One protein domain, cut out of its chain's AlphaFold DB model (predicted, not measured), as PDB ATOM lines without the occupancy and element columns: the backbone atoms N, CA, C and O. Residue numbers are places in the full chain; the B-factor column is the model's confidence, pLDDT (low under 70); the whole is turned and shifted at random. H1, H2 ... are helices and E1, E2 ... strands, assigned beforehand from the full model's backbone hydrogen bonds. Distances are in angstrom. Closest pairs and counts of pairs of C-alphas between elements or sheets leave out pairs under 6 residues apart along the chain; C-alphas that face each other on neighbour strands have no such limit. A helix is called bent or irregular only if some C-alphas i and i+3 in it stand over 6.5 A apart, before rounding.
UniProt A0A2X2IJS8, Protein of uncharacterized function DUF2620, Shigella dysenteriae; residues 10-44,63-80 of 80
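AT A GLANCE: This is residues 10 to 44 and 63 to 80 of the 80 residues of the protein "Protein of uncharacterized function DUF2620" of Shigella dysenteriae (UniProt A0A2X2IJS8). The domain is a flat arrangement in which the longest helix, H2, makes one side, the strands E1 and E2 make the middle, and the helix H1 makes the other side. The two strands do not join directly: the short stretch 63 to 64, just before H2, lies between them and pairs with the end of E1. The printed part has 53 residues with two named helices and two named strands, in the order E1, H1, E2, H2 along the chain, and its class is mixed, helices and strands. E1 and E2 each pair with no named strand. The whole is compact, with a radius of gyration of the C-alphas of 10.7 A and spans of 27 by 26 by 13 A.

HOW THE PARTS SIT: The longest helix is H2, residues 65 to 78. The strand E1, residues 11 to 15, has 3 pairs of C-alphas within 8 A of H2, the closest those of Cys 15 and Val 65, 5.5 A apart. Residues 14 to 15 of E1 pair, parallel, with residues 63 to 64. The strand E2, residues 35 to 39, also has 3 such pairs with H2, and the closest C-alphas, those of Ala 39 and His 67, are 6.7 A apart. E1 and E2 are near each other, with 7 pairs of C-alphas within 10 A. The helix H1, residues 20 to 30, has 9 pairs of C-alphas within 8 A of E1, the closest those of Gly 13 and Ala 22, 4.4 A apart. H1 has 4 such pairs with E2, the closest those of Ile 27 and Ser 35, 6.1 A apart. H1 and H2 are apart. Of the O i to N i+4 pairs, 5 of 7 in H1 and 6 of 10 in H2 are within hydrogen-bond range.

IN THESE COORDINATES: H2 runs 19.9 A from C-alpha 65 at (-4.934, -21.212, 27.241) to C-alpha 78 at (-20.674, -9.680, 31.162). It is irregular, with C-alphas 66 and 69 standing 7.8 A apart. H1 is 14.8 A long and is irregular too, with 8.0 A between C-alphas 22 and 25. E1 is 13.6 A long and begins with C-alpha 11 at (-19.222, -20.244, 21.732). E2 is 12.8 A long.

THE WHOLE: The two C-alphas farthest apart are those of Val 29 and Gly 42, at 28.2 A. Residues 45 to 62 are not printed, and C-alphas 44 and 63 are 9.4 A apart across this cut, which falls in the link from E2 to H2. The links E1 to H1 and H1 to E2 are tight, 4 residues each. Residue 80 is the chain's last. The mean pLDDT of the printed part is 95.6, and no printed residue is under 70.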
ATOM      1  N   TYR A  10     -23.702 -18.699  23.144       96.62
ATOM      2  CA  TYR A  10     -22.291 -18.366  22.972       96.62
ATOM      3  C   TYR A  10     -21.420 -19.579  22.648       96.62
ATOM      4  O   TYR A  10     -21.688 -20.713  23.050       96.62
ATOM      5  N   TYR A  11     -20.334 -19.322  21.924       97.19
ATOM      6  CA  TYR A  11     -19.222 -20.244  21.732       97.19
ATOM      7  C   TYR A  11     -17.973 -19.682  22.409       97.19
ATOM      8  O   TYR A  11     -17.635 -18.518  22.206       97.19
ATOM      9  N   ILE A  12     -17.265 -20.512  23.172       97.06
ATOM     10  CA  ILE A  12     -16.003 -20.148  23.819       97.06
ATOM     11  C   ILE A  12     -14.976 -21.219  23.454       97.06
ATOM     12  O   ILE A  12     -15.187 -22.398  23.734       97.06
ATOM     13  N   GLY A  13     -13.886 -20.818  22.803       97.00
ATOM     14  CA  GLY A  13     -12.826 -21.717  22.353       97.00
ATOM     15  C   GLY A  13     -11.455 -21.254  22.828       97.00
ATOM     16  O   GLY A  13     -11.149 -20.065  22.792       97.00
ATOM     17  N   ALA A  14     -10.602 -22.186  23.242       97.25
ATOM     18  CA  ALA A  14      -9.245 -21.881  23.682       97.25
ATOM     19  C   ALA A  14      -8.201 -22.635  22.851       97.25
ATOM     20  O   ALA A  14      -8.406 -23.779  22.448       97.25
ATOM     21  N   CYS A  15      -7.073 -21.983  22.587       96.62
ATOM     22  CA  CYS A  15      -5.878 -22.599  22.009       96.62
ATOM     23  C   CYS A  15      -4.643 -21.796  22.426       96.62
ATOM     24  O   CYS A  15      -4.777 -20.807  23.133       96.62
ATOM     25  N   ASN A  16      -3.443 -22.152  21.968       96.12
ATOM     26  CA  ASN A  16      -2.234 -21.419  22.364       96.12
ATOM     27  C   ASN A  16      -2.228 -19.939  21.954       96.12
ATOM     28  O   ASN A  16      -1.538 -19.155  22.579       96.12
ATOM     29  N   THR A  17      -2.963 -19.534  20.915       92.38
ATOM     30  CA  THR A  17      -2.979 -18.132  20.450       92.38
ATOM     31  C   THR A  17      -4.310 -17.420  20.677       92.38
ATOM     32  O   THR A  17      -4.397 -16.209  20.481       92.38
ATOM     33  N   GLY A  18      -5.362 -18.161  21.033       91.88
ATOM     34  CA  GLY A  18      -6.734 -17.659  21.119       91.88
ATOM     35  C   GLY A  18      -7.396 -17.297  19.789       91.88
ATOM     36  O   GLY A  18      -8.487 -16.730  19.801       91.88
ATOM     37  N   ALA A  19      -6.773 -17.615  18.648       92.19
ATOM     38  CA  ALA A  19      -7.309 -17.305  17.320       92.19
ATOM     39  C   ALA A  19      -7.541 -18.563  16.474       92.19
ATOM     40  O   ALA A  19      -8.680 -18.980  16.317       92.19
ATOM     41  N   GLY A  20      -6.483 -19.193  15.951       92.06
ATOM     42  CA  GLY A  20      -6.581 -20.249  14.928       92.06
ATOM     43  C   GLY A  20      -7.487 -21.418  15.320       92.06
ATOM     44  O   GLY A  20      -8.644 -21.468  14.921       92.06
ATOM     45  N   ALA A  21      -6.979 -22.361  16.116       92.62
ATOM     46  CA  ALA A  21      -7.778 -23.513  16.551       92.62
ATOM     47  C   ALA A  21      -8.956 -23.129  17.468       92.62
ATOM     48  O   ALA A  21      -9.964 -23.825  17.492       92.62
ATOM     49  N   ALA A  22      -8.846 -22.006  18.183       95.50
ATOM     50  CA  ALA A  22      -9.897 -21.509  19.060       95.50
ATOM     51  C   ALA A  22     -11.133 -21.016  18.297       95.50
ATOM     52  O   ALA A  22     -12.224 -21.127  18.830       95.50
ATOM     53  N   LEU A  23     -10.989 -20.450  17.092       96.94
ATOM     54  CA  LEU A  23     -12.088 -19.776  16.393       96.94
ATOM     55  C   LEU A  23     -12.280 -20.188  14.936       96.94
ATOM     56  O   LEU A  23     -13.314 -19.835  14.386       96.94
ATOM     57  N   SER A  24     -11.365 -20.902  14.278       96.31
ATOM     58  CA  SER A  24     -11.457 -21.161  12.827       96.31
ATOM     59  C   SER A  24     -12.802 -21.760  12.401       96.31
ATOM     60  O   SER A  24     -13.464 -21.231  11.507       96.31
ATOM     61  N   ILE A  25     -13.254 -22.812  13.088       95.62
ATOM     62  CA  ILE A  25     -14.543 -23.465  12.814       95.62
ATOM     63  C   ILE A  25     -15.710 -22.546  13.196       95.62
ATOM     64  O   ILE A  25     -16.693 -22.453  12.459       95.62
ATOM     65  N   ALA A  26     -15.605 -21.833  14.320       96.12
ATOM     66  CA  ALA A  26     -16.630 -20.887  14.748       96.12
ATOM     67  C   ALA A  26     -16.801 -19.751  13.728       96.12
ATOM     68  O   ALA A  26     -17.921 -19.455  13.332       96.12
ATOM     69  N   ILE A  27     -15.709 -19.190  13.213       96.94
ATOM     70  CA  ILE A  27     -15.702 -18.174  12.157       96.94
ATOM     71  C   ILE A  27     -16.321 -18.728  10.874       96.94
ATOM     72  O   ILE A  27     -17.160 -18.054  10.281       96.94
ATOM     73  N   ALA A  28     -15.958 -19.946  10.464       96.69
ATOM     74  CA  ALA A  28     -16.497 -20.563   9.252       96.69
ATOM     75  C   ALA A  28     -18.019 -20.778   9.329       96.69
ATOM     76  O   ALA A  28     -18.724 -20.638   8.330       96.69
ATOM     77  N   VAL A  29     -18.547 -21.104  10.512       95.94
ATOM     78  CA  VAL A  29     -19.973 -21.409  10.678       95.94
ATOM     79  C   VAL A  29     -20.792 -20.174  11.064       95.94
ATOM     80  O   VAL A  29     -21.834 -19.927  10.453       95.94
ATOM     81  N   ILE A  30     -20.350 -19.424  12.072       96.25
ATOM     82  CA  ILE A  30     -21.053 -18.291  12.701       96.25
ATOM     83  C   ILE A  30     -20.737 -16.972  11.979       96.25
ATOM     84  O   ILE A  30     -21.608 -16.114  11.858       96.25
ATOM     85  N   GLY A  31     -19.519 -16.823  11.457       96.56
ATOM     86  CA  GLY A  31     -19.068 -15.647  10.716       96.56
ATOM     87  C   GLY A  31     -18.003 -14.836  11.453       96.56
ATOM     88  O   GLY A  31     -18.021 -14.690  12.680       96.56
ATOM     89  N   TYR A  32     -17.084 -14.251  10.680       95.94
ATOM     90  CA  TYR A  32     -15.983 -13.434  11.199       95.94
ATOM     91  C   TYR A  32     -16.483 -12.245  12.029       95.94
ATOM     92  O   TYR A  32     -16.031 -12.024  13.148       95.94
ATOM     93  N   ASN A  33     -17.507 -11.538  11.543       97.00
ATOM     94  CA  ASN A  33     -18.072 -10.375  12.233       97.00
ATOM     95  C   ASN A  33     -18.721 -10.712  13.581       97.00
ATOM     96  O   ASN A  33     -18.896  -9.816  14.401       97.00
ATOM     97  N   LYS A  34     -19.040 -11.984  13.826       97.44
ATOM     98  CA  LYS A  34     -19.643 -12.487  15.067       97.44
ATOM     99  C   LYS A  34     -18.635 -13.153  16.005       97.44
ATOM    100  O   LYS A  34     -19.023 -13.619  17.074       97.44
ATOM    101  N   SER A  35     -17.360 -13.165  15.624       97.81
ATOM    102  CA  SER A  35     -16.279 -13.810  16.363       97.81
ATOM    103  C   SER A  35     -15.223 -12.791  16.796       97.81
ATOM    104  O   SER A  35     -14.970 -11.816  16.083       97.81
ATOM    105  N   CYS A  36     -14.592 -12.995  17.950       97.56
ATOM    106  CA  CYS A  36     -13.450 -12.195  18.393       97.56
ATOM    107  C   CYS A  36     -12.542 -12.969  19.357       97.56
ATOM    108  O   CYS A  36     -12.975 -13.893  20.040       97.56
ATOM    109  N   THR A  37     -11.271 -12.576  19.427       97.38
ATOM    110  CA  THR A  37     -10.332 -13.066  20.442       97.38
ATOM    111  C   THR A  37     -10.270 -12.059  21.584       97.38
ATOM    112  O   THR A  37      -9.925 -10.906  21.340       97.38
ATOM    113  N   ILE A  38     -10.552 -12.491  22.814       97.19
ATOM    114  CA  ILE A  38     -10.595 -11.622  24.003       97.19
ATOM    115  C   ILE A  38      -9.270 -11.579  24.775       97.19
ATOM    116  O   ILE A  38      -9.040 -10.649  25.544       97.19
ATOM    117  N   ALA A  39      -8.397 -12.571  24.576       97.06
ATOM    118  CA  ALA A  39      -7.072 -12.635  25.190       97.06
ATOM    119  C   ALA A  39      -6.096 -13.415  24.298       97.06
ATOM    120  O   ALA A  39      -6.454 -14.455  23.740       97.06
ATOM    121  N   LYS A  40      -4.864 -12.927  24.176       95.81
ATOM    122  CA  LYS A  40      -3.791 -13.507  23.345       95.81
ATOM    123  C   LYS A  40      -2.537 -13.711  24.199       95.81
ATOM    124  O   LYS A  40      -2.478 -13.112  25.264       95.81
ATOM    125  N   PRO A  41      -1.529 -14.465  23.733       95.62
ATOM    126  CA  PRO A  41      -0.277 -14.607  24.463       95.62
ATOM    127  C   PRO A  41       0.341 -13.270  24.871       95.62
ATOM    128  O   PRO A  41       0.524 -12.387  24.029       95.62
ATOM    129  N   GLY A  42       0.609 -13.107  26.165       94.50
ATOM    130  CA  GLY A  42       1.138 -11.878  26.762       94.50
ATOM    131  C   GLY A  42       0.146 -10.708  26.837       94.50
ATOM    132  O   GLY A  42       0.502  -9.640  27.333       94.50
ATOM    133  N   ILE A  43      -1.097 -10.883  26.378       95.31
ATOM    134  CA  ILE A  43      -2.141  -9.853  26.358       95.31
ATOM    135  C   ILE A  43      -3.364 -10.371  27.113       95.31
ATOM    136  O   ILE A  43      -4.244 -11.041  26.560       95.31
ATOM    137  N   LYS A  44      -3.447  -9.980  28.387       95.75
ATOM    138  CA  LYS A  44      -4.585 -10.292  29.254       95.75
ATOM    139  C   LYS A  44      -5.880  -9.671  28.726       95.75
ATOM    140  O   LYS A  44      -5.884  -8.541  28.235       95.75
ATOM    141  N   LEU A  63      -9.694 -17.412  23.179       98.19
ATOM    142  CA  LEU A  63      -8.693 -17.009  24.174       98.19
ATOM    143  C   LEU A  63      -7.455 -17.914  24.199       98.19
ATOM    144  O   LEU A  63      -7.529 -19.098  23.863       98.19
ATOM    145  N   SER A  64      -6.309 -17.348  24.590       97.69
ATOM    146  CA  SER A  64      -5.119 -18.147  24.909       97.69
ATOM    147  C   SER A  64      -5.383 -19.043  26.122       97.69
ATOM    148  O   SER A  64      -6.009 -18.601  27.090       97.69
ATOM    149  N   VAL A  65      -4.868 -20.275  26.102       96.44
ATOM    150  CA  VAL A  65      -4.934 -21.212  27.241       96.44
ATOM    151  C   VAL A  65      -4.351 -20.620  28.527       96.44
ATOM    152  O   VAL A  65      -4.881 -20.867  29.604       96.44
ATOM    153  N   GLU A  66      -3.329 -19.766  28.420       96.00
ATOM    154  CA  GLU A  66      -2.677 -19.111  29.567       96.00
ATOM    155  C   GLU A  66      -3.592 -18.130  30.325       96.00
ATOM    156  O   GLU A  66      -3.252 -17.638  31.399       96.00
ATOM    157  N   HIS A  67      -4.739 -17.793  29.738       96.81
ATOM    158  CA  HIS A  67      -5.660 -16.776  30.230       96.81
ATOM    159  C   HIS A  67      -7.019 -17.348  30.635       96.81
ATOM    160  O   HIS A  67      -7.903 -16.590  31.015       96.81
ATOM    161  N   VAL A  68      -7.202 -18.670  30.576       96.38
ATOM    162  CA  VAL A  68      -8.483 -19.333  30.869       96.38
ATOM    163  C   VAL A  68      -9.008 -18.974  32.259       96.38
ATOM    164  O   VAL A  68     -10.161 -18.559  32.381       96.38
ATOM    165  N   GLU A  69      -8.162 -19.059  33.285       96.31
ATOM    166  CA  GLU A  69      -8.570 -18.841  34.680       96.31
ATOM    167  C   GLU A  69      -9.043 -17.412  34.964       96.31
ATOM    168  O   GLU A  69      -9.884 -17.211  35.834       96.31
ATOM    169  N   HIS A  70      -8.546 -16.414  34.225       95.44
ATOM    170  CA  HIS A  70      -8.915 -15.012  34.448       95.44
ATOM    171  C   HIS A  70      -9.949 -14.501  33.437       95.44
ATOM    172  O   HIS A  70     -10.849 -13.745  33.797       95.44
ATOM    173  N   ALA A  71      -9.829 -14.896  32.167       96.81
ATOM    174  CA  ALA A  71     -10.645 -14.361  31.084       96.81
ATOM    175  C   ALA A  71     -12.045 -14.978  31.060       96.81
ATOM    176  O   ALA A  71     -12.994 -14.270  30.730       96.81
ATOM    177  N   ILE A  72     -12.202 -16.258  31.431       96.81
ATOM    178  CA  ILE A  72     -13.529 -16.890  31.473       96.81
ATOM    179  C   ILE A  72     -14.411 -16.256  32.555       96.81
ATOM    180  O   ILE A  72     -15.503 -15.815  32.201       96.81
ATOM    181  N   PRO A  73     -13.993 -16.131  33.832       96.69
ATOM    182  CA  PRO A  73     -14.836 -15.488  34.843       96.69
ATOM    183  C   PRO A  73     -15.213 -14.050  34.473       96.69
ATOM    184  O   PRO A  73     -16.363 -13.653  34.650       96.69
ATOM    185  N   MET A  74     -14.267 -13.293  33.906       96.88
ATOM    186  CA  MET A  74     -14.517 -11.936  33.418       96.88
ATOM    187  C   MET A  74     -15.565 -11.930  32.300       96.88
ATOM    188  O   MET A  74     -16.532 -11.185  32.390       96.88
ATOM    189  N   LEU A  75     -15.425 -12.797  31.289       97.31
ATOM    190  CA  LEU A  75     -16.401 -12.929  30.206       97.31
ATOM    191  C   LEU A  75     -17.791 -13.282  30.743       97.31
ATOM    192  O   LEU A  75     -18.754 -12.596  30.427       97.31
ATOM    193  N   ILE A  76     -17.894 -14.311  31.588       96.44
ATOM    194  CA  ILE A  76     -19.177 -14.772  32.137       96.44
ATOM    195  C   ILE A  76     -19.877 -13.676  32.943       96.44
ATOM    196  O   ILE A  76     -21.099 -13.595  32.901       96.44
ATOM    197  N   ASN A  77     -19.144 -12.800  33.637       95.81
ATOM    198  CA  ASN A  77     -19.760 -11.677  34.344       95.81
ATOM    199  C   ASN A  77     -20.462 -10.673  33.416       95.81
ATOM    200  O   ASN A  77     -21.434 -10.067  33.853       95.81
ATOM    201  N   HIS A  78     -20.018 -10.532  32.163       95.00
ATOM    202  CA  HIS A  78     -20.674  -9.680  31.162       95.00
ATOM    203  C   HIS A  78     -21.762 -10.396  30.349       95.00
ATOM    204  O   HIS A  78     -22.516  -9.736  29.643       95.00
ATOM    205  N   LEU A  79     -21.827 -11.731  30.404       90.62
ATOM    206  CA  LEU A  79     -22.831 -12.536  29.690       90.62
ATOM    207  C   LEU A  79     -24.064 -12.875  30.551       90.62
ATOM    208  O   LEU A  79     -24.936 -13.605  30.082       90.62
ATOM    209  N   LYS A  80     -24.101 -12.410  31.807       74.12
ATOM    210  CA  LYS A  80     -25.226 -12.584  32.739       74.12
ATOM    211  C   LYS A  80     -26.372 -11.624  32.452       74.12
ATOM    212  O   LYS A  80     -26.090 -10.467  32.074       74.12
TER     213      LYS A  80